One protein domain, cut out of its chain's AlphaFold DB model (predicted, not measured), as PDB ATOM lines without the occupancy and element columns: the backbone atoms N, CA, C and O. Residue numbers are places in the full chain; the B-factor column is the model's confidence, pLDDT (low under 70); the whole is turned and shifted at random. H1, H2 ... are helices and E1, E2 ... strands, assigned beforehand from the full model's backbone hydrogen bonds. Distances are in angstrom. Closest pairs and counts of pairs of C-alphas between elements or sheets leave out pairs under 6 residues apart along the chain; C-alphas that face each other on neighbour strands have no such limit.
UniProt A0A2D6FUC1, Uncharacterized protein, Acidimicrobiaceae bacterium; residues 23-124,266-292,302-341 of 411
ATOM      1  N   ASN A  23      17.695 -39.995  35.349       85.56
ATOM      2  CA  ASN A  23      17.094 -41.333  35.371       85.56
ATOM      3  C   ASN A  23      15.757 -41.319  34.625       85.56
ATOM      4  O   ASN A  23      14.790 -40.709  35.085       85.56
ATOM      5  N   ILE A  24      15.671 -42.004  33.486       86.94
ATOM      6  CA  ILE A  24      14.457 -42.023  32.658       86.94
ATOM      7  C   ILE A  24      13.915 -43.446  32.563       86.94
ATOM      8  O   ILE A  24      14.632 -44.385  32.211       86.94
ATOM      9  N   GLY A  25      12.622 -43.596  32.838       87.44
ATOM     10  CA  GLY A  25      11.895 -44.842  32.642       87.44
ATOM     11  C   GLY A  25      11.172 -44.840  31.301       87.44
ATOM     12  O   GLY A  25      10.445 -43.900  30.981       87.44
ATOM     13  N   ILE A  26      11.350 -45.897  30.516       87.94
ATOM     14  CA  ILE A  26      10.634 -46.086  29.249       87.94
ATOM     15  C   ILE A  26       9.504 -47.088  29.469       87.94
ATOM     16  O   ILE A  26       9.766 -48.213  29.892       87.94
ATOM     17  N   VAL A  27       8.266 -46.713  29.155       85.94
ATOM     18  CA  VAL A  27       7.090 -47.592  29.257       85.94
ATOM     19  C   VAL A  27       6.767 -48.173  27.882       85.94
ATOM     20  O   VAL A  27       6.872 -47.492  26.862       85.94
ATOM     21  N   LEU A  28       6.399 -49.455  27.826       83.75
ATOM     22  CA  LEU A  28       5.984 -50.084  26.574       83.75
ATOM     23  C   LEU A  28       4.521 -49.712  26.258       83.75
ATOM     24  O   LEU A  28       3.673 -49.879  27.133       83.75
ATOM     25  N   PRO A  29       4.199 -49.257  25.034       69.50
ATOM     26  CA  PRO A  29       2.823 -49.005  24.633       69.50
ATOM     27  C   PRO A  29       2.089 -50.343  24.477       69.50
ATOM     28  O   PRO A  29       2.348 -51.078  23.523       69.50
ATOM     29  N   ASN A  30       1.169 -50.623  25.405       65.06
ATOM     30  CA  ASN A  30       0.273 -51.789  25.503       65.06
ATOM     31  C   ASN A  30       0.819 -53.044  26.220       65.06
ATOM     32  O   ASN A  30       2.002 -53.381  26.155       65.06
ATOM     33  N   ASP A  31      -0.110 -53.773  26.859       53.66
ATOM     34  CA  ASP A  31       0.129 -55.069  27.521       53.66
ATOM     35  C   ASP A  31       0.513 -56.174  26.522       53.66
ATOM     36  O   ASP A  31       1.326 -57.052  26.832       53.66
ATOM     37  N   ASP A  32      -0.026 -56.104  25.300       52.91
ATOM     38  CA  ASP A  32       0.369 -56.956  24.184       52.91
ATOM     39  C   ASP A  32       1.707 -56.448  23.649       52.91
ATOM     40  O   ASP A  32       1.772 -55.515  22.849       52.91
ATOM     41  N   ARG A  33       2.793 -57.049  24.150       68.44
ATOM     42  CA  ARG A  33       4.197 -56.727  23.855       68.44
ATOM     43  C   ARG A  33       4.551 -56.949  22.380       68.44
ATOM     44  O   ARG A  33       5.328 -57.842  22.045       68.44
ATOM     45  N   HIS A  34       3.987 -56.143  21.489       82.50
ATOM     46  CA  HIS A  34       4.213 -56.265  20.060       82.50
ATOM     47  C   HIS A  34       5.696 -55.997  19.756       82.50
ATOM     48  O   HIS A  34       6.209 -54.935  20.134       82.50
ATOM     49  N   PRO A  35       6.408 -56.894  19.049       86.06
ATOM     50  CA  PRO A  35       7.856 -56.782  18.859       86.06
ATOM     51  C   PRO A  35       8.249 -55.496  18.118       86.06
ATOM     52  O   PRO A  35       9.269 -54.884  18.422       86.06
ATOM     53  N   VAL A  36       7.398 -55.015  17.204       87.06
ATOM     54  CA  VAL A  36       7.605 -53.725  16.523       87.06
ATOM     55  C   VAL A  36       7.510 -52.541  17.490       87.06
ATOM     56  O   VAL A  36       8.313 -51.616  17.395       87.06
ATOM     57  N   GLY A  37       6.564 -52.566  18.437       85.94
ATOM     58  CA  GLY A  37       6.431 -51.520  19.456       85.94
ATOM     59  C   GLY A  37       7.640 -51.496  20.389       85.94
ATOM     60  O   GLY A  37       8.191 -50.434  20.663       85.94
ATOM     61  N   TRP A  38       8.125 -52.677  20.779       88.31
ATOM     62  CA  TRP A  38       9.359 -52.821  21.552       88.31
ATOM     63  C   TRP A  38      10.571 -52.221  20.832       88.31
ATOM     64  O   TRP A  38      11.317 -51.439  21.422       88.31
ATOM     65  N   LEU A  39      10.737 -52.522  19.539       88.00
ATOM     66  CA  LEU A  39      11.818 -51.967  18.720       88.00
ATOM     67  C   LEU A  39      11.705 -50.443  18.608       88.00
ATOM     68  O   LEU A  39      12.693 -49.737  18.802       88.00
ATOM     69  N   ALA A  40      10.503 -49.930  18.340       88.38
ATOM     70  CA  ALA A  40      10.250 -48.498  18.230       88.38
ATOM     71  C   ALA A  40      10.605 -47.756  19.529       88.38
ATOM     72  O   ALA A  40      11.315 -46.750  19.486       88.38
ATOM     73  N   MET A  41      10.191 -48.284  20.687       88.38
ATOM     74  CA  MET A  41      10.540 -47.709  21.990       88.38
ATOM     75  C   MET A  41      12.032 -47.792  22.285       88.38
ATOM     76  O   MET A  41      12.601 -46.853  22.837       88.38
ATOM     77  N   ARG A  42      12.690 -48.885  21.887       87.88
ATOM     78  CA  ARG A  42      14.142 -49.022  22.032       87.88
ATOM     79  C   ARG A  42      14.888 -47.987  21.194       87.88
ATOM     80  O   ARG A  42      15.821 -47.371  21.700       87.88
ATOM     81  N   ALA A  43      14.464 -47.754  19.953       88.50
ATOM     82  CA  ALA A  43      15.057 -46.729  19.094       88.50
ATOM     83  C   ALA A  43      14.850 -45.316  19.657       88.50
ATOM     84  O   ALA A  43      15.803 -44.543  19.731       88.50
ATOM     85  N   LEU A  44      13.634 -45.001  20.117       89.62
ATOM     86  CA  LEU A  44      13.340 -43.714  20.749       89.62
ATOM     87  C   LEU A  44      14.154 -43.510  22.034       89.62
ATOM     88  O   LEU A  44      14.763 -42.460  22.211       89.62
ATOM     89  N   GLY A  45      14.213 -44.521  22.903       88.12
ATOM     90  CA  GLY A  45      14.997 -44.465  24.134       88.12
ATOM     91  C   GLY A  45      16.476 -44.212  23.854       88.12
ATOM     92  O   GLY A  45      17.074 -43.354  24.488       88.12
ATOM     93  N   ARG A  46      17.061 -44.865  22.842       87.19
ATOM     94  CA  ARG A  46      18.458 -44.611  22.455       87.19
ATOM     95  C   ARG A  46      18.689 -43.193  21.924       87.19
ATOM     96  O   ARG A  46      19.758 -42.638  22.165       87.19
ATOM     97  N   GLU A  47      17.723 -42.592  21.232       87.75
ATOM     98  CA  GLU A  47      17.820 -41.179  20.834       87.75
ATOM     99  C   GLU A  47      17.751 -40.245  22.050       87.75
ATOM    100  O   GLU A  47      18.493 -39.266  22.112       87.75
ATOM    101  N   ILE A  48      16.896 -40.557  23.027       87.75
ATOM    102  CA  ILE A  48      16.790 -39.805  24.284       87.75
ATOM    103  C   ILE A  48      18.099 -39.908  25.075       87.75
ATOM    104  O   ILE A  48      18.665 -38.885  25.450       87.75
ATOM    105  N   GLU A  49      18.627 -41.119  25.269       86.38
ATOM    106  CA  GLU A  49      19.920 -41.361  25.927       86.38
ATOM    107  C   GLU A  49      21.024 -40.532  25.281       86.38
ATOM    108  O   GLU A  49      21.760 -39.829  25.966       86.38
ATOM    109  N   TRP A  50      21.095 -40.563  23.949       82.50
ATOM    110  CA  TRP A  50      22.087 -39.818  23.192       82.50
ATOM    111  C   TRP A  50      21.989 -38.301  23.407       82.50
ATOM    112  O   TRP A  50      23.004 -37.634  23.606       82.50
ATOM    113  N   ARG A  51      20.775 -37.742  23.359       80.94
ATOM    114  CA  ARG A  51      20.550 -36.285  23.397       80.94
ATOM    115  C   ARG A  51      20.590 -35.708  24.805       80.94
ATOM    116  O   ARG A  51      21.008 -34.562  24.978       80.94
ATOM    117  N   ASN A  52      20.174 -36.484  25.798       81.31
ATOM    118  CA  ASN A  52      20.110 -36.054  27.188       81.31
ATOM    119  C   ASN A  52      21.329 -36.491  28.014       81.31
ATOM    120  O   ASN A  52      21.404 -36.092  29.173       81.31
ATOM    121  N   ALA A  53      22.280 -37.239  27.434       75.81
ATOM    122  CA  ALA A  53      23.460 -37.759  28.127       75.81
ATOM    123  C   ALA A  53      24.149 -36.713  29.036       75.81
ATOM    124  O   ALA A  53      24.354 -35.570  28.604       75.81
ATOM    125  N   PRO A  54      24.584 -37.102  30.250       79.38
ATOM    126  CA  PRO A  54      24.543 -38.461  30.814       79.38
ATOM    127  C   PRO A  54      23.161 -38.860  31.383       79.38
ATOM    128  O   PRO A  54      22.537 -38.124  32.145       79.38
ATOM    129  N   VAL A  55      22.691 -40.055  31.013       81.94
ATOM    130  CA  VAL A  55      21.362 -40.593  31.355       81.94
ATOM    131  C   VAL A  55      21.496 -42.048  31.782       81.94
ATOM    132  O   VAL A  55      22.275 -42.790  31.186       81.94
ATOM    133  N   GLU A  56      20.685 -42.464  32.747       86.19
ATOM    134  CA  GLU A  56      20.426 -43.869  33.038       86.19
ATOM    135  C   GLU A  56      19.012 -44.241  32.574       86.19
ATOM    136  O   GLU A  56      18.014 -43.683  33.035       86.19
ATOM    137  N   LEU A  57      18.925 -45.176  31.622       86.75
ATOM    138  CA  LEU A  57      17.652 -45.666  31.106       86.75
ATOM    139  C   LEU A  57      17.215 -46.943  31.813       86.75
ATOM    140  O   LEU A  57      17.871 -47.982  31.709       86.75
ATOM    141  N   GLN A  58      16.035 -46.895  32.423       88.31
ATOM    142  CA  GLN A  58      15.330 -48.082  32.887       88.31
ATOM    143  C   GLN A  58      14.316 -48.512  31.826       88.31
ATOM    144  O   GLN A  58      13.318 -47.839  31.551       88.31
ATOM    145  N   TRP A  59      14.596 -49.646  31.190       86.69
ATOM    146  CA  TRP A  59      13.807 -50.143  30.070       86.69
ATOM    147  C   TRP A  59      12.547 -50.879  30.528       86.69
ATOM    148  O   TRP A  59      12.623 -51.811  31.326       86.69
ATOM    149  N   PHE A  60      11.411 -50.525  29.926       82.88
ATOM    150  CA  PHE A  60      10.119 -51.216  30.042       82.88
ATOM    151  C   PHE A  60       9.613 -51.327  31.484       82.88
ATOM    152  O   PHE A  60       9.202 -52.395  31.941       82.88
ATOM    153  N   VAL A  61       9.651 -50.199  32.193       82.25
ATOM    154  CA  VAL A  61       9.152 -50.082  33.565       82.25
ATOM    155  C   VAL A  61       7.625 -50.066  33.597       82.25
ATOM    156  O   VAL A  61       6.965 -49.582  32.676       82.25
ATOM    157  N   THR A  62       7.045 -50.588  34.676       74.62
ATOM    158  CA  THR A  62       5.611 -50.442  34.943       74.62
ATOM    159  C   THR A  62       5.331 -49.059  35.514       74.62
ATOM    160  O   THR A  62       6.110 -48.559  36.321       74.62
ATOM    161  N   ARG A  63       4.184 -48.456  35.184       67.00
ATOM    162  CA  ARG A  63       3.804 -47.119  35.680       67.00
ATOM    163  C   ARG A  63       3.785 -47.008  37.215       67.00
ATOM    164  O   ARG A  63       4.037 -45.946  37.760       67.00
ATOM    165  N   THR A  64       3.573 -48.116  37.925       64.06
ATOM    166  CA  THR A  64       3.662 -48.201  39.396       64.06
ATOM    167  C   THR A  64       5.079 -48.050  39.960       64.06
ATOM    168  O   THR A  64       5.235 -48.017  41.177       64.06
ATOM    169  N   ALA A  65       6.109 -48.002  39.110       61.38
ATOM    170  CA  ALA A  65       7.496 -47.816  39.523       61.38
ATOM    171  C   ALA A  65       7.815 -46.361  39.904       61.38
ATOM    172  O   ALA A  65       8.842 -46.120  40.532       61.38
ATOM    173  N   THR A  66       6.956 -45.387  39.564       63.16
ATOM    174  CA  THR A  66       7.136 -44.015  40.055       63.16
ATOM    175  C   THR A  66       6.840 -43.937  41.548       63.16
ATOM    176  O   THR A  66       5.805 -44.448  41.986       63.16
ATOM    177  N   PRO A  67       7.692 -43.262  42.333       62.41
ATOM    178  CA  PRO A  67       7.477 -43.130  43.765       62.41
ATOM    179  C   PRO A  67       6.203 -42.322  44.056       62.41
ATOM    180  O   PRO A  67       5.872 -41.380  43.339       62.41
ATOM    181  N   GLN A  68       5.484 -42.677  45.128       61.91
ATOM    182  CA  GLN A  68       4.160 -42.110  45.454       61.91
ATOM    183  C   GLN A  68       4.165 -40.578  45.586       61.91
ATOM    184  O   GLN A  68       3.203 -39.917  45.205       61.91
ATOM    185  N   TRP A  69       5.270 -39.999  46.059       61.44
ATOM    186  CA  TRP A  69       5.454 -38.546  46.151       61.44
ATOM    187  C   TRP A  69       5.498 -37.838  44.794       61.44
ATOM    188  O   TRP A  69       5.118 -36.668  44.698       61.44
ATOM    189  N   ALA A  70       5.882 -38.544  43.729       61.16
ATOM    190  CA  ALA A  70       5.794 -38.032  42.369       61.16
ATOM    191  C   ALA A  70       4.326 -37.981  41.904       61.16
ATOM    192  O   ALA A  70       3.898 -37.037  41.251       61.16
ATOM    193  N   THR A  71       3.480 -38.932  42.279       61.81
ATOM    194  CA  THR A  71       2.110 -38.987  41.748       61.81
ATOM    195  C   THR A  71       1.096 -38.205  42.588       61.81
ATOM    196  O   THR A  71       0.203 -37.578  42.021       61.81
ATOM    197  N   GLU A  72       1.256 -38.118  43.912       65.19
ATOM    198  CA  GLU A  72       0.234 -37.549  44.805       65.19
ATOM    199  C   GLU A  72       0.583 -36.145  45.338       65.19
ATOM    200  O   GLU A  72       1.401 -35.968  46.239       65.19
ATOM    201  N   SER A  73      -0.118 -35.117  44.847       61.91
ATOM    202  CA  SER A  73       0.045 -33.719  45.295       61.91
ATOM    203  C   SER A  73      -0.446 -33.449  46.727       61.91
ATOM    204  O   SER A  73      -0.213 -32.370  47.274       61.91
ATOM    205  N   SER A  74      -1.169 -34.401  47.320       62.66
ATOM    206  CA  SER A  74      -1.740 -34.324  48.669       62.66
ATOM    207  C   SER A  74      -0.850 -34.922  49.760       62.66
ATOM    208  O   SER A  74      -1.269 -34.947  50.919       62.66
ATOM    209  N   LEU A  75       0.333 -35.437  49.410       61.84
ATOM    210  CA  LEU A  75       1.232 -36.065  50.375       61.84
ATOM    211  C   LEU A  75       1.765 -35.069  51.410       61.84
ATOM    212  O   LEU A  75       1.988 -33.889  51.131       61.84
ATOM    213  N   ASP A  76       1.945 -35.574  52.631       59.78
ATOM    214  CA  ASP A  76       2.497 -34.798  53.738       59.78
ATOM    215  C   ASP A  76       3.978 -34.467  53.484       59.78
ATOM    216  O   ASP A  76       4.703 -35.216  52.829       59.78
ATOM    217  N   ILE A  77       4.434 -33.334  54.025       59.12
ATOM    218  CA  ILE A  77       5.783 -32.796  53.809       59.12
ATOM    219  C   ILE A  77       6.883 -33.793  54.165       59.12
ATOM    220  O   ILE A  77       7.916 -33.812  53.510       59.12
ATOM    221  N   ASN A  78       6.642 -34.619  55.180       60.56
ATOM    222  CA  ASN A  78       7.609 -35.581  55.695       60.56
ATOM    223  C   ASN A  78       7.896 -36.738  54.718       60.56
ATOM    224  O   ASN A  78       8.781 -37.542  54.984       60.56
ATOM    225  N   TYR A  79       7.135 -36.845  53.623       61.50
ATOM    226  CA  TYR A  79       7.329 -37.839  52.564       61.50
ATOM    227  C   TYR A  79       8.000 -37.255  51.313       61.50
ATOM    228  O   TYR A  79       8.124 -37.958  50.312       61.50
ATOM    229  N   LEU A  80       8.394 -35.976  51.342       63.34
ATOM    230  CA  LEU A  80       9.144 -35.349  50.259       63.34
ATOM    231  C   LEU A  80      10.647 -35.498  50.495       63.34
ATOM    232  O   LEU A  80      11.081 -35.381  51.639       63.34
ATOM    233  N   PRO A  81      11.430 -35.653  49.421       64.62
ATOM    234  CA  PRO A  81      12.879 -35.651  49.521       64.62
ATOM    235  C   PRO A  81      13.399 -34.278  49.960       64.62
ATOM    236  O   PRO A  81      12.960 -33.246  49.435       64.62
ATOM    237  N   GLU A  82      14.340 -34.255  50.903       62.09
ATOM    238  CA  GLU A  82      14.965 -33.012  51.387       62.09
ATOM    239  C   GLU A  82      16.214 -32.628  50.581       62.09
ATOM    240  O   GLU A  82      16.579 -31.448  50.522       62.09
ATOM    241  N   ASN A  83      16.854 -33.600  49.929       64.00
ATOM    242  CA  ASN A  83      18.053 -33.415  49.119       64.00
ATOM    243  C   ASN A  83      18.018 -34.257  47.828       64.00
ATOM    244  O   ASN A  83      17.145 -35.093  47.608       64.00
ATOM    245  N   VAL A  84      18.980 -33.999  46.939       63.56
ATOM    246  CA  VAL A  84      19.081 -34.683  45.640       63.56
ATOM    247  C   VAL A  84      19.637 -36.114  45.797       63.56
ATOM    248  O   VAL A  84      19.392 -36.963  44.946       63.56
ATOM    249  N   GLU A  85      20.337 -36.406  46.896       65.50
ATOM    250  CA  GLU A  85      20.892 -37.735  47.207       65.50
ATOM    251  C   GLU A  85      19.796 -38.767  47.523       65.50
ATOM    252  O   GLU A  85      19.886 -39.912  47.086       65.50
ATOM    253  N   GLU A  86      18.710 -38.365  48.192       65.12
ATOM    254  CA  GLU A  86      17.537 -39.220  48.449       65.12
ATOM    255  C   GLU A  86      16.836 -39.689  47.159       65.12
ATOM    256  O   GLU A  86      16.027 -40.614  47.194       65.12
ATOM    257  N   LEU A  87      17.174 -39.083  46.014       67.06
ATOM    258  CA  LEU A  87      16.601 -39.349  44.695       67.06
ATOM    259  C   LEU A  87      17.491 -40.196  43.785       67.06
ATOM    260  O   LEU A  87      17.146 -40.363  42.616       67.06
ATOM    261  N   GLU A  88      18.636 -40.683  44.263       64.25
ATOM    262  CA  GLU A  88      19.676 -41.298  43.423       64.25
ATOM    263  C   GLU A  88      19.159 -42.462  42.558       64.25
ATOM    264  O   GLU A  88      19.515 -42.565  41.386       64.25
ATOM    265  N   HIS A  89      18.259 -43.286  43.103       67.31
ATOM    266  CA  HIS A  89      17.719 -44.477  42.430       67.31
ATOM    267  C   HIS A  89      16.301 -44.275  41.873       67.31
ATOM    268  O   HIS A  89      15.741 -45.182  41.252       67.31
ATOM    269  N   ASP A  90      15.716 -43.097  42.090       73.62
ATOM    270  CA  ASP A  90      14.359 -42.801  41.653       73.62
ATOM    271  C   ASP A  90      14.335 -42.386  40.179       73.62
ATOM    272  O   ASP A  90      15.224 -41.691  39.686       73.62
ATOM    273  N   LEU A  91      13.254 -42.748  39.487       77.00
ATOM    274  CA  LEU A  91      12.968 -42.265  38.138       77.00
ATOM    275  C   LEU A  91      12.609 -40.777  38.165       77.00
ATOM    276  O   LEU A  91      11.713 -40.369  38.905       77.00
ATOM    277  N   ASP A  92      13.282 -39.977  37.339       77.94
ATOM    278  CA  ASP A  92      13.009 -38.546  37.187       77.94
ATOM    279  C   ASP A  92      11.834 -38.283  36.251       77.94
ATOM    280  O   ASP A  92      11.034 -37.383  36.506       77.94
ATOM    281  N   VAL A  93      11.730 -39.071  35.178       85.06
ATOM    282  CA  VAL A  93      10.691 -38.945  34.152       85.06
ATOM    283  C   VAL A  93      10.305 -40.322  33.629       85.06
ATOM    284  O   VAL A  93      11.163 -41.186  33.434       85.06
ATOM    285  N   LEU A  94       9.015 -40.509  33.357       86.38
ATOM    286  CA  LEU A  94       8.513 -41.611  32.545       86.38
ATOM    287  C   LEU A  94       8.197 -41.134  31.130       86.38
ATOM    288  O   LEU A  94       7.589 -40.083  30.958       86.38
ATOM    289  N   VAL A  95       8.553 -41.932  30.128       87.19
ATOM    290  CA  VAL A  95       8.144 -41.721  28.735       87.19
ATOM    291  C   VAL A  95       7.181 -42.834  28.336       87.19
ATOM    292  O   VAL A  95       7.552 -44.010  28.346       87.19
ATOM    293  N   GLU A  96       5.953 -42.461  27.987       86.75
ATOM    294  CA  GLU A  96       4.845 -43.376  27.677       86.75
ATOM    295  C   GLU A  96       3.995 -42.781  26.547       86.75
ATOM    296  O   GLU A  96       3.738 -41.586  26.553       86.75
ATOM    297  N   PHE A  97       3.572 -43.586  25.572       83.62
ATOM    298  CA  PHE A  97       2.660 -43.130  24.513       83.62
ATOM    299  C   PHE A  97       1.196 -43.264  24.942       83.62
ATOM    300  O   PHE A  97       0.850 -44.203  25.657       83.62
ATOM    301  N   ASP A  98       0.340 -42.388  24.408       74.38
ATOM    302  CA  ASP A  98      -1.124 -42.447  24.534       74.38
ATOM    303  C   ASP A  98      -1.604 -42.393  25.998       74.38
ATOM    304  O   ASP A  98      -2.479 -43.148  26.444       74.38
ATOM    305  N   VAL A  99      -1.033 -41.466  26.769       67.25
ATOM    306  CA  VAL A  99      -1.309 -41.315  28.200       67.25
ATOM    307  C   VAL A  99      -2.713 -40.740  28.386       67.25
ATOM    308  O   VAL A  99      -2.962 -39.547  28.259       67.25
ATOM    309  N   THR A 100      -3.674 -41.602  28.714       62.47
ATOM    310  CA  THR A 100      -5.075 -41.186  28.918       62.47
ATOM    311  C   THR A 100      -5.289 -40.401  30.216       62.47
ATOM    312  O   THR A 100      -6.158 -39.530  30.280       62.47
ATOM    313  N   ASP A 101      -4.466 -40.658  31.236       61.66
ATOM    314  CA  ASP A 101      -4.505 -39.979  32.533       61.66
ATOM    315  C   ASP A 101      -3.299 -39.047  32.700       61.66
ATOM    316  O   ASP A 101      -2.202 -39.486  33.057       61.66
ATOM    317  N   HIS A 102      -3.528 -37.757  32.449       58.34
ATOM    318  CA  HIS A 102      -2.533 -36.683  32.526       58.34
ATOM    319  C   HIS A 102      -2.314 -36.169  33.959       58.34
ATOM    320  O   HIS A 102      -1.662 -35.147  34.151       58.34
ATOM    321  N   SER A 103      -2.884 -36.820  34.980       53.25
ATOM    322  CA  SER A 103      -2.755 -36.374  36.376       53.25
ATOM    323  C   SER A 103      -1.341 -36.527  36.954       53.25
ATOM    324  O   SER A 103      -1.040 -35.963  38.007       53.25
ATOM    325  N   ALA A 104      -0.467 -37.275  36.277       60.62
ATOM    326  CA  ALA A 104       0.912 -37.472  36.687       60.62
ATOM    327  C   ALA A 104       1.833 -36.435  36.025       60.62
ATOM    328  O   ALA A 104       2.211 -36.585  34.867       60.62
ATOM    329  N   ASP A 105       2.272 -35.441  36.803       65.06
ATOM    330  CA  ASP A 105       3.187 -34.359  36.382       65.06
ATOM    331  C   ASP A 105       4.582 -34.849  35.900       65.06
ATOM    332  O   ASP A 105       5.411 -34.046  35.481       65.06
ATOM    333  N   PHE A 106       4.850 -36.161  35.961       76.31
ATOM    334  CA  PHE A 106       6.147 -36.806  35.693       76.31
ATOM    335  C   PHE A 106       6.154 -37.739  34.483       76.31
ATOM    336  O   PHE A 106       7.151 -38.421  34.234       76.31
ATOM    337  N   VAL A 107       5.048 -37.784  33.740       82.19
ATOM    338  CA  VAL A 107       4.926 -38.587  32.524       82.19
ATOM    339  C   VAL A 107       4.985 -37.660  31.316       82.19
ATOM    340  O   VAL A 107       4.192 -36.729  31.190       82.19
ATOM    341  N   VAL A 108       5.931 -37.917  30.421       85.88
ATOM    342  CA  VAL A 108       6.053 -37.247  29.130       85.88
ATOM    343  C   VAL A 108       5.446 -38.147  28.070       85.88
ATOM    344  O   VAL A 108       5.964 -39.230  27.799       85.88
ATOM    345  N   ASP A 109       4.374 -37.663  27.448       87.00
ATOM    346  CA  ASP A 109       3.776 -38.311  26.288       87.00
ATOM    347  C   ASP A 109       4.390 -37.760  24.993       87.00
ATOM    348  O   ASP A 109       4.196 -36.575  24.690       87.00
ATOM    349  N   PRO A 110       5.125 -38.564  24.198       87.56
ATOM    350  CA  PRO A 110       5.675 -38.108  22.924       87.56
ATOM    351  C   PRO A 110       4.610 -37.635  21.925       87.56
ATOM    352  O   PRO A 110       4.915 -36.820  21.052       87.56
ATOM    353  N   THR A 111       3.350 -38.059  22.060       86.69
ATOM    354  CA  THR A 111       2.261 -37.559  21.205       86.69
ATOM    355  C   THR A 111       1.998 -36.062  21.402       86.69
ATOM    356  O   THR A 111       1.534 -35.403  20.474       86.69
ATOM    357  N   SER A 112       2.387 -35.484  22.549       84.12
ATOM    358  CA  SER A 112       2.256 -34.044  22.842       84.12
ATOM    359  C   SER A 112       3.060 -33.129  21.907       84.12
ATOM    360  O   SER A 112       2.783 -31.931  21.824       84.12
ATOM    361  N   ILE A 113       4.044 -33.681  21.195       85.00
ATOM    362  CA  ILE A 113       4.873 -32.983  20.201       85.00
ATOM    363  C   ILE A 113       4.686 -33.554  18.790       85.00
ATOM    364  O   ILE A 113       5.599 -33.498  17.963       85.00
ATOM    365  N   ASP A 114       3.526 -34.157  18.535       85.44
ATOM    366  CA  ASP A 114       3.192 -34.823  17.278       85.44
ATOM    367  C   ASP A 114       4.172 -35.953  16.906       85.44
ATOM    368  O   ASP A 114       4.355 -36.251  15.724       85.44
ATOM    369  N   LEU A 115       4.845 -36.577  17.881       86.69
ATOM    370  CA  LEU A 115       5.690 -37.745  17.643       86.69
ATOM    371  C   LEU A 115       4.847 -38.998  17.867       86.69
ATOM    372  O   LEU A 115       4.359 -39.245  18.964       86.69
ATOM    373  N   SER A 116       4.661 -39.788  16.812       86.38
ATOM    374  CA  SER A 116       3.911 -41.044  16.875       86.38
ATOM    375  C   SER A 116       4.832 -42.249  17.080       86.38
ATOM    376  O   SER A 116       6.016 -42.210  16.746       86.38
ATOM    377  N   LEU A 117       4.282 -43.383  17.524       82.69
ATOM    378  CA  LEU A 117       5.041 -44.639  17.571       82.69
ATOM    379  C   LEU A 117       5.606 -45.018  16.187       82.69
ATOM    380  O   LEU A 117       6.662 -45.637  16.083       82.69
ATOM    381  N   HIS A 118       4.929 -44.613  15.106       81.62
ATOM    382  CA  HIS A 118       5.414 -44.812  13.744       81.62
ATOM    383  C   HIS A 118       6.660 -43.976  13.430       81.62
ATOM    384  O   HIS A 118       7.589 -44.491  12.809       81.62
ATOM    385  N   ASP A 119       6.704 -42.723  13.882       84.62
ATOM    386  CA  ASP A 119       7.887 -41.872  13.754       84.62
ATOM    387  C   ASP A 119       9.097 -42.514  14.457       84.62
ATOM    388  O   ASP A 119      10.196 -42.541  13.899       84.62
ATOM    389  N   SER A 120       8.877 -43.141  15.618       86.25
ATOM    390  CA  SER A 120       9.909 -43.887  16.352       86.25
ATOM    391  C   SER A 120      10.443 -45.103  15.590       86.25
ATOM    392  O   SER A 120      11.635 -45.398  15.665       86.25
ATOM    393  N   ILE A 121       9.609 -45.789  14.794       85.19
ATOM    394  CA  ILE A 121      10.077 -46.857  13.888       85.19
ATOM    395  C   ILE A 121      11.088 -46.283  12.887       85.19
ATOM    396  O   ILE A 121      12.087 -46.934  12.592       85.19
ATOM    397  N   GLY A 122      10.877 -45.051  12.408       82.31
ATOM    398  CA  GLY A 122      11.799 -44.329  11.523       82.31
ATOM    399  C   GLY A 122      13.239 -44.258  12.047       82.31
ATOM    400  O   GLY A 122      14.189 -44.336  11.265       82.31
ATOM    401  N   LEU A 123      13.403 -44.183  13.370       85.12
ATOM    402  CA  LEU A 123      14.699 -44.088  14.045       85.12
ATOM    403  C   LEU A 123      15.491 -45.404  14.012       85.12
ATOM    404  O   LEU A 123      16.721 -45.380  14.076       85.12
ATOM    405  N   LEU A 124      14.822 -46.554  13.850       82.19
ATOM    406  CA  LEU A 124      15.454 -47.880  13.912       82.19
ATOM    407  C   LEU A 124      16.608 -48.059  12.930       82.19
ATOM    408  O   LEU A 124      17.574 -48.745  13.250       82.19
ATOM    409  N   SER A 266      13.994 -34.123   8.446       73.94
ATOM    410  CA  SER A 266      14.403 -33.031   9.343       73.94
ATOM    411  C   SER A 266      13.345 -32.712  10.406       73.94
ATOM    412  O   SER A 266      13.688 -32.462  11.557       73.94
ATOM    413  N   ALA A 267      12.060 -32.839  10.069       83.38
ATOM    414  CA  ALA A 267      10.969 -32.644  11.021       83.38
ATOM    415  C   ALA A 267      10.921 -33.725  12.117       83.38
ATOM    416  O   ALA A 267      10.397 -33.484  13.203       83.38
ATOM    417  N   LEU A 268      11.444 -34.931  11.862       84.69
ATOM    418  CA  LEU A 268      11.614 -35.941  12.908       84.69
ATOM    419  C   LEU A 268      12.729 -35.537  13.878       84.69
ATOM    420  O   LEU A 268      12.539 -35.637  15.084       84.69
ATOM    421  N   GLU A 269      13.852 -35.027  13.370       84.75
ATOM    422  CA  GLU A 269      14.962 -34.568  14.216       84.75
ATOM    423  C   GLU A 269      14.562 -33.424  15.140       84.75
ATOM    424  O   GLU A 269      14.925 -33.432  16.318       84.75
ATOM    425  N   ASP A 270      13.797 -32.463  14.624       85.81
ATOM    426  CA  ASP A 270      13.304 -31.336  15.411       85.81
ATOM    427  C   ASP A 270      12.342 -31.813  16.508       85.81
ATOM    428  O   ASP A 270      12.461 -31.392  17.661       85.81
ATOM    429  N   ARG A 271      11.442 -32.757  16.188       88.88
ATOM    430  CA  ARG A 271      10.528 -33.368  17.170       88.88
ATOM    431  C   ARG A 271      11.293 -34.130  18.251       88.88
ATOM    432  O   ARG A 271      11.066 -33.889  19.431       88.88
ATOM    433  N   VAL A 272      12.253 -34.982  17.890       87.31
ATOM    434  CA  VAL A 272      13.061 -35.724  18.875       87.31
ATOM    435  C   VAL A 272      13.921 -34.775  19.725       87.31
ATOM    436  O   VAL A 272      14.056 -34.983  20.929       87.31
ATOM    437  N   SER A 273      14.454 -33.694  19.144       85.50
ATOM    438  CA  SER A 273      15.165 -32.649  19.906       85.50
ATOM    439  C   SER A 273      14.252 -31.975  20.923       85.50
ATOM    440  O   SER A 273      14.638 -31.779  22.072       85.50
ATOM    441  N   ARG A 274      13.021 -31.660  20.514       86.19
ATOM    442  CA  ARG A 274      12.030 -31.065  21.404       86.19
ATOM    443  C   ARG A 274      11.567 -32.031  22.490       86.19
ATOM    444  O   ARG A 274      11.352 -31.598  23.616       86.19
ATOM    445  N   LEU A 275      11.467 -33.327  22.191       89.00
ATOM    446  CA  LEU A 275      11.188 -34.351  23.199       89.00
ATOM    447  C   LEU A 275      12.268 -34.363  24.279       89.00
ATOM    448  O   LEU A 275      11.949 -34.349  25.461       89.00
ATOM    449  N   ALA A 276      13.538 -34.348  23.867       86.19
ATOM    450  CA  ALA A 276      14.675 -34.317  24.780       86.19
ATOM    451  C   ALA A 276      14.650 -33.075  25.689       86.19
ATOM    452  O   ALA A 276      14.915 -33.184  26.887       86.19
ATOM    453  N   GLU A 277      14.284 -31.912  25.140       84.06
ATOM    454  CA  GLU A 277      14.102 -30.678  25.914       84.06
ATOM    455  C   GLU A 277      12.958 -30.805  26.931       84.06
ATOM    456  O   GLU A 277      13.134 -30.459  28.098       84.06
ATOM    457  N   ILE A 278      11.803 -31.336  26.517       85.31
ATOM    458  CA  ILE A 278      10.648 -31.530  27.406       85.31
ATOM    459  C   ILE A 278      10.983 -32.514  28.524       85.31
ATOM    460  O   ILE A 278      10.650 -32.247  29.671       85.31
ATOM    461  N   ILE A 279      11.669 -33.621  28.227       85.94
ATOM    462  CA  ILE A 279      12.086 -34.599  29.240       85.94
ATOM    463  C   ILE A 279      12.965 -33.928  30.299       85.94
ATOM    464  O   ILE A 279      12.715 -34.075  31.493       85.94
ATOM    465  N   GLU A 280      13.954 -33.142  29.882       82.38
ATOM    466  CA  GLU A 280      14.804 -32.403  30.818       82.38
ATOM    467  C   GLU A 280      14.006 -31.375  31.634       82.38
ATOM    468  O   GLU A 280      14.170 -31.288  32.851       82.38
ATOM    469  N   GLN A 281      13.109 -30.620  30.995       81.56
ATOM    470  CA  GLN A 281      12.263 -29.645  31.685       81.56
ATOM    471  C   GLN A 281      11.343 -30.316  32.709       81.56
ATOM    472  O   GLN A 281      11.256 -29.844  33.841       81.56
ATOM    473  N   THR A 282      10.708 -31.433  32.358       80.88
ATOM    474  CA  THR A 282       9.858 -32.213  33.265       80.88
ATOM    475  C   THR A 282      10.663 -32.748  34.450       80.88
ATOM    476  O   THR A 282      10.230 -32.610  35.596       80.88
ATOM    477  N   ALA A 283      11.876 -33.253  34.207       78.81
ATOM    478  CA  ALA A 283      12.781 -33.692  35.268       78.81
ATOM    479  C   ALA A 283      13.141 -32.548  36.231       78.81
ATOM    480  O   ALA A 283      13.129 -32.720  37.447       78.81
ATOM    481  N   LEU A 284      13.407 -31.348  35.706       75.19
ATOM    482  CA  LEU A 284      13.722 -30.170  36.518       75.19
ATOM    483  C   LEU A 284      12.500 -29.601  37.261       75.19
ATOM    484  O   LEU A 284      12.644 -29.022  38.345       75.19
ATOM    485  N   LEU A 285      11.297 -29.734  36.695       73.31
ATOM    486  CA  LEU A 285      10.043 -29.306  37.325       73.31
ATOM    487  C   LEU A 285       9.663 -30.188  38.519       73.31
ATOM    488  O   LEU A 285       9.022 -29.689  39.447       73.31
ATOM    489  N   ARG A 286      10.138 -31.440  38.564       70.19
ATOM    490  CA  ARG A 286      10.021 -32.342  39.727       70.19
ATOM    491  C   ARG A 286      10.478 -31.722  41.024       70.19
ATOM    492  O   ARG A 286       9.818 -31.869  42.049       70.19
ATOM    493  N   LEU A 287      11.556 -30.958  40.956       63.75
ATOM    494  CA  LEU A 287      12.125 -30.290  42.116       63.75
ATOM    495  C   LEU A 287      11.218 -29.158  42.622       63.75
ATOM    496  O   LEU A 287      11.297 -28.813  43.794       63.75
ATOM    497  N   ASN A 288      10.327 -28.616  41.774       63.38
ATOM    498  CA  ASN A 288       9.565 -27.375  41.971       63.38
ATOM    499  C   ASN A 288       8.057 -27.555  42.274       63.38
ATOM    500  O   ASN A 288       7.329 -26.563  42.332       63.38
ATOM    501  N   ARG A 289       7.554 -28.772  42.539       63.84
ATOM    502  CA  ARG A 289       6.100 -29.013  42.718       63.84
ATOM    503  C   ARG A 289       5.506 -28.343  43.976       63.84
ATOM    504  O   ARG A 289       6.098 -28.482  45.045       63.84
ATOM    505  N   PRO A 290       4.372 -27.618  43.897       56.66
ATOM    506  CA  PRO A 290       3.713 -27.010  45.062       56.66
ATOM    507  C   PRO A 290       2.917 -28.043  45.882       56.66
ATOM    508  O   PRO A 290       2.268 -28.915  45.309       56.66
ATOM    509  N   ILE A 291       2.919 -27.920  47.216       58.09
ATOM    510  CA  ILE A 291       2.135 -28.777  48.131       58.09
ATOM    511  C   ILE A 291       1.061 -27.948  48.830       58.09
ATOM    512  O   ILE A 291       1.297 -26.827  49.274       58.09
ATOM    513  N   THR A 292      -0.140 -28.504  48.947       54.53
ATOM    514  CA  THR A 292      -1.354 -27.761  49.313       54.53
ATOM    515  C   THR A 292      -1.511 -27.404  50.802       54.53
ATOM    516  O   THR A 292      -2.407 -26.632  51.133       54.53
ATOM    517  N   ARG A 302      11.015 -22.786  51.098       69.12
ATOM    518  CA  ARG A 302      11.095 -23.913  50.177       69.12
ATOM    519  C   ARG A 302      11.246 -23.438  48.736       69.12
ATOM    520  O   ARG A 302      12.056 -24.005  48.025       69.12
ATOM    521  N   ASN A 303      10.519 -22.412  48.300       70.19
ATOM    522  CA  ASN A 303      10.655 -21.905  46.933       70.19
ATOM    523  C   ASN A 303      12.060 -21.353  46.671       70.19
ATOM    524  O   ASN A 303      12.606 -21.582  45.598       70.19
ATOM    525  N   GLU A 304      12.677 -20.704  47.663       73.44
ATOM    526  CA  GLU A 304      14.082 -20.287  47.600       73.44
ATOM    527  C   GLU A 304      15.030 -21.495  47.479       73.44
ATOM    528  O   GLU A 304      15.886 -21.511  46.594       73.44
ATOM    529  N   GLN A 305      14.845 -22.535  48.303       68.88
ATOM    530  CA  GLN A 305      15.638 -23.776  48.238       68.88
ATOM    531  C   GLN A 305      15.449 -24.520  46.910       68.88
ATOM    532  O   GLN A 305      16.413 -24.927  46.275       68.88
ATOM    533  N   SER A 306      14.207 -24.646  46.461       69.94
ATOM    534  CA  SER A 306      13.797 -25.310  45.228       69.94
ATOM    535  C   SER A 306      14.370 -24.621  43.997       69.94
ATOM    536  O   SER A 306      14.941 -25.269  43.127       69.94
ATOM    537  N   HIS A 307      14.287 -23.288  43.954       72.56
ATOM    538  CA  HIS A 307      14.885 -22.496  42.888       72.56
ATOM    539  C   HIS A 307      16.411 -22.649  42.874       72.56
ATOM    540  O   HIS A 307      17.008 -22.743  41.803       72.56
ATOM    541  N   HIS A 308      17.050 -22.679  44.045       73.19
ATOM    542  CA  HIS A 308      18.489 -22.896  44.147       73.19
ATOM    543  C   HIS A 308      18.894 -24.285  43.633       73.19
ATOM    544  O   HIS A 308      19.766 -24.372  42.772       73.19
ATOM    545  N   LEU A 309      18.214 -25.348  44.079       70.94
ATOM    546  CA  LEU A 309      18.448 -26.723  43.620       70.94
ATOM    547  C   LEU A 309      18.212 -26.868  42.114       70.94
ATOM    548  O   LEU A 309      19.052 -27.415  41.406       70.94
ATOM    549  N   HIS A 310      17.117 -26.302  41.602       75.50
ATOM    550  CA  HIS A 310      16.812 -26.292  40.175       75.50
ATOM    551  C   HIS A 310      17.916 -25.607  39.362       75.50
ATOM    552  O   HIS A 310      18.370 -26.138  38.349       75.50
ATOM    553  N   GLN A 311      18.373 -24.431  39.805       77.56
ATOM    554  CA  GLN A 311      19.433 -23.696  39.119       77.56
ATOM    555  C   GLN A 311      20.756 -24.471  39.144       77.56
ATOM    556  O   GLN A 311      21.417 -24.573  38.111       77.56
ATOM    557  N   GLN A 312      21.118 -25.058  40.288       76.88
ATOM    558  CA  GLN A 312      22.308 -25.900  40.413       76.88
ATOM    559  C   GLN A 312      22.242 -27.107  39.473       76.88
ATOM    560  O   GLN A 312      23.161 -27.304  38.677       76.88
ATOM    561  N   GLN A 313      21.142 -27.862  39.495       74.12
ATOM    562  CA  GLN A 313      20.984 -29.079  38.697       74.12
ATOM    563  C   GLN A 313      20.957 -28.791  37.194       74.12
ATOM    564  O   GLN A 313      21.639 -29.469  36.430       74.12
ATOM    565  N   SER A 314      20.278 -27.719  36.769       79.25
ATOM    566  CA  SER A 314      20.292 -27.276  35.370       79.25
ATOM    567  C   SER A 314      21.704 -26.909  34.894       79.25
ATOM    568  O   SER A 314      22.135 -27.358  33.830       79.25
ATOM    569  N   THR A 315      22.466 -26.142  35.689       80.12
ATOM    570  CA  THR A 315      23.855 -25.802  35.326       80.12
ATOM    571  C   THR A 315      24.756 -27.033  35.281       80.12
ATOM    572  O   THR A 315      25.550 -27.176  34.351       80.12
ATOM    573  N   HIS A 316      24.590 -27.949  36.235       79.44
ATOM    574  CA  HIS A 316      25.382 -29.166  36.323       79.44
ATOM    575  C   HIS A 316      25.132 -30.097  35.128       79.44
ATOM    576  O   HIS A 316      26.083 -30.506  34.462       79.44
ATOM    577  N   TRP A 317      23.871 -30.370  34.782       79.44
ATOM    578  CA  TRP A 317      23.533 -31.194  33.617       79.44
ATOM    579  C   TRP A 317      24.002 -30.574  32.302       79.44
ATOM    580  O   TRP A 317      24.520 -31.290  31.443       79.44
ATOM    581  N   ALA A 318      23.912 -29.251  32.151       77.94
ATOM    582  CA  ALA A 318      24.440 -28.570  30.970       77.94
ATOM    583  C   ALA A 318      25.969 -28.731  30.837       77.94
ATOM    584  O   ALA A 318      26.482 -28.943  29.732       77.94
ATOM    585  N   GLU A 319      26.708 -28.658  31.948       80.44
ATOM    586  CA  GLU A 319      28.154 -28.900  31.963       80.44
ATOM    587  C   GLU A 319      28.500 -30.358  31.650       80.44
ATOM    588  O   GLU A 319      29.358 -30.605  30.797       80.44
ATOM    589  N   GLN A 320      27.820 -31.315  32.284       78.31
ATOM    590  CA  GLN A 320      28.047 -32.741  32.043       78.31
ATOM    591  C   GLN A 320      27.725 -33.126  30.601       78.31
ATOM    592  O   GLN A 320      28.528 -33.791  29.948       78.31
ATOM    593  N   ARG A 321      26.617 -32.622  30.044       77.25
ATOM    594  CA  ARG A 321      26.260 -32.843  28.640       77.25
ATOM    595  C   ARG A 321      27.323 -32.304  27.699       77.25
ATOM    596  O   ARG A 321      27.704 -32.994  26.754       77.25
ATOM    597  N   ARG A 322      27.847 -31.102  27.959       79.62
ATOM    598  CA  ARG A 322      28.940 -30.528  27.160       79.62
ATOM    599  C   ARG A 322      30.186 -31.415  27.205       79.62
ATOM    600  O   ARG A 322      30.773 -31.665  26.154       79.62
ATOM    601  N   ARG A 323      30.571 -31.907  28.386       77.62
ATOM    602  CA  ARG A 323      31.717 -32.823  28.550       77.62
ATOM    603  C   ARG A 323      31.490 -34.150  27.825       77.62
ATOM    604  O   ARG A 323      32.379 -34.609  27.113       77.62
ATOM    605  N   ALA A 324      30.296 -34.725  27.949       72.56
ATOM    606  CA  ALA A 324      29.918 -35.958  27.269       72.56
ATOM    607  C   ALA A 324      29.992 -35.802  25.743       72.56
ATOM    608  O   ALA A 324      30.622 -36.620  25.082       72.56
ATOM    609  N   HIS A 325      29.445 -34.714  25.190       77.69
ATOM    610  CA  HIS A 325      29.507 -34.437  23.751       77.69
ATOM    611  C   HIS A 325      30.946 -34.248  23.255       77.69
ATOM    612  O   HIS A 325      31.311 -34.800  22.223       77.69
ATOM    613  N   GLN A 326      31.790 -33.540  24.010       78.06
ATOM    614  CA  GLN A 326      33.209 -33.390  23.670       78.06
ATOM    615  C   GLN A 326      33.948 -34.736  23.659       78.06
ATOM    616  O   GLN A 326      34.724 -35.000  22.744       78.06
ATOM    617  N   SER A 327      33.685 -35.592  24.651       76.19
ATOM    618  CA  SER A 327      34.251 -36.944  24.727       76.19
ATOM    619  C   SER A 327      33.788 -37.818  23.557       76.19
ATOM    620  O   SER A 327      34.593 -38.452  22.879       76.19
ATOM    621  N   ILE A 328      32.491 -37.787  23.258       74.19
ATOM    622  CA  ILE A 328      31.885 -38.480  22.122       74.19
ATOM    623  C   ILE A 328      32.512 -38.042  20.793       74.19
ATOM    624  O   ILE A 328      32.828 -38.886  19.954       74.19
ATOM    625  N   ASP A 329      32.683 -36.738  20.582       75.56
ATOM    626  CA  ASP A 329      33.256 -36.216  19.343       75.56
ATOM    627  C   ASP A 329      34.737 -36.591  19.207       75.56
ATOM    628  O   ASP A 329      35.179 -36.919  18.104       75.56
ATOM    629  N   ALA A 330      35.484 -36.638  20.315       77.69
ATOM    630  CA  ALA A 330      36.848 -37.163  20.330       77.69
ATOM    631  C   ALA A 330      36.883 -38.654  19.941       77.69
ATOM    632  O   ALA A 330      37.599 -39.028  19.012       77.69
ATOM    633  N   LEU A 331      36.033 -39.489  20.552       76.88
ATOM    634  CA  LEU A 331      35.923 -40.916  20.216       76.88
ATOM    635  C   LEU A 331      35.512 -41.142  18.755       76.88
ATOM    636  O   LEU A 331      36.013 -42.051  18.096       76.88
ATOM    637  N   ARG A 332      34.622 -40.306  18.207       79.81
ATOM    638  CA  ARG A 332      34.250 -40.358  16.783       79.81
ATOM    639  C   ARG A 332      35.436 -40.072  15.873       79.81
ATOM    640  O   ARG A 332      35.592 -40.749  14.860       79.81
ATOM    641  N   GLN A 333      36.260 -39.084  16.213       82.50
ATOM    642  CA  GLN A 333      37.468 -38.783  15.446       82.50
ATOM    643  C   GLN A 333      38.462 -39.947  15.492       82.50
ATOM    644  O   GLN A 333      39.004 -40.311  14.450       82.50
ATOM    645  N   GLU A 334      38.648 -40.574  16.654       84.81
ATOM    646  CA  GLU A 334      39.492 -41.766  16.801       84.81
ATOM    647  C   GLU A 334      38.961 -42.953  15.983       84.81
ATOM    648  O   GLU A 334      39.719 -43.594  15.256       84.81
ATOM    649  N   LEU A 335      37.650 -43.213  16.015       81.31
ATOM    650  CA  LEU A 335      37.033 -44.272  15.209       81.31
ATOM    651  C   LEU A 335      37.186 -44.029  13.706       81.31
ATOM    652  O   LEU A 335      37.456 -44.972  12.963       81.31
ATOM    653  N   LEU A 336      37.046 -42.781  13.250       82.06
ATOM    654  CA  LEU A 336      37.289 -42.424  11.851       82.06
ATOM    655  C   LEU A 336      38.752 -42.662  11.457       82.06
ATOM    656  O   LEU A 336      39.013 -43.159  10.364       82.06
ATOM    657  N   GLN A 337      39.702 -42.349  12.341       86.38
ATOM    658  CA  GLN A 337      41.120 -42.637  12.107       86.38
ATOM    659  C   GLN A 337      41.370 -44.146  11.995       86.38
ATOM    660  O   GLN A 337      41.936 -44.589  10.998       86.38
ATOM    661  N   LEU A 338      40.863 -44.939  12.942       84.94
ATOM    662  CA  LEU A 338      40.990 -46.401  12.922       84.94
ATOM    663  C   LEU A 338      40.331 -47.034  11.691       84.94
ATOM    664  O   LEU A 338      40.865 -47.984  11.121       84.94
ATOM    665  N   HIS A 339      39.180 -46.516  11.260       81.62
ATOM    666  CA  HIS A 339      38.514 -46.987  10.048       81.62
ATOM    667  C   HIS A 339      39.371 -46.733   8.803       81.62
ATOM    668  O   HIS A 339      39.576 -47.649   8.008       81.62
ATOM    669  N   ASN A 340      39.936 -45.530   8.675       83.56
ATOM    670  CA  ASN A 340      40.831 -45.190   7.569       83.56
ATOM    671  C   ASN A 340      42.101 -46.061   7.575       83.56
ATOM    672  O   ASN A 340      42.557 -46.499   6.519       83.56
ATOM    673  N   GLU A 341      42.662 -46.356   8.752       87.62
ATOM    674  CA  GLU A 341      43.791 -47.287   8.892       87.62
ATOM    675  C   GLU A 341      43.410 -48.719   8.479       87.62
ATOM    676  O   GLU A 341      44.177 -49.407   7.798       87.62
TER     677      GLU A 341
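This is residues 23 to 124, 266 to 292 and 302 to 341 of the 411 residues of an uncharacterized protein of Acidimicrobiaceae bacterium (UniProt A0A2D6FUC1). A small sheet of three strands, E2, E1 and E3, is covered on one face by helices H1 and H5, and one very long helix, H6, runs past the end of H1 and the last part of H5. H4 crosses H1, and residues 329 to 341 of H6 stick out from the body. The printed part has 169 residues, with six named helices and three named strands in the order E1 H1 E2 H2 E3 H3 H4 H5 H6; the sheet runs E2 E1 E3, parallel, and the class is mostly helix. The whole is compact, with a radius of gyration of the C-alphas of 17.6 A, and elongated, spanning 61 by 39 by 26 A.

E1, residues 23 to 26, begins at C-alpha 23 (17.094, -41.333, 35.371). H1, residues 35 to 52, is 25.5 A long. E2 is residues 55 to 59, H2 68 to 71, E3 93 to 95, H3 110 to 113 and H4 117 to 124. H5, residues 266 to 288, is 33.5 A long and begins at C-alpha 266 (14.403, -33.031, 9.343). H6, residues 302 to 341, is 57.6 A long and ends at C-alpha 341 (43.791, -47.287, 8.892).

E1 is the inner strand; N 24 and O 56 of E2 are 2.9 A apart, and N 95 of E3 and O 25 are 2.9 A apart, both within hydrogen-bond range. E1, H1 and E2 form a strand-helix-strand unit, two parallel neighbour strands with a helix between, and E2, H2 and E3 a split one with E1 between its strands; both crossovers are right-handed. The sheet with H1 and H5 makes two layers, helices on one face of a sheet. H1 runs along the strands at a height over the sheet of 9.3 A. H1 touches H4, closest at the C-alphas of Ala 40 and Ile 121, 4.6 A, and only just about perpendicular at 70.1 degrees. H5, the hub, touches H1, H3 and H6. Its residues 284 to 288 touch H6, closest at the C-alphas of Asn 288 and Ser 306, 5.7 A, opposite ways at a steep tilt of 37 degrees, only just past shallow. H2 and H6 are apart. Every O i to N i+4 pair is within hydrogen-bond range in H1 and H6, against 2 of 4 in H4 and 17 of 19 in H5; H2 and H3 are too short for such a pair.

The C-alphas farthest apart, of Thr 292 and Glu 341, are 63.7 A apart. Residues 125 to 265 and 293 to 301 are not printed, with C-alpha gaps of 15.6 A and 13.1 A. The links H2 to E3 and E3 to H3 are long. Mean pLDDT of the printed part is 76.7; residues 63 to 89 are among those under 70.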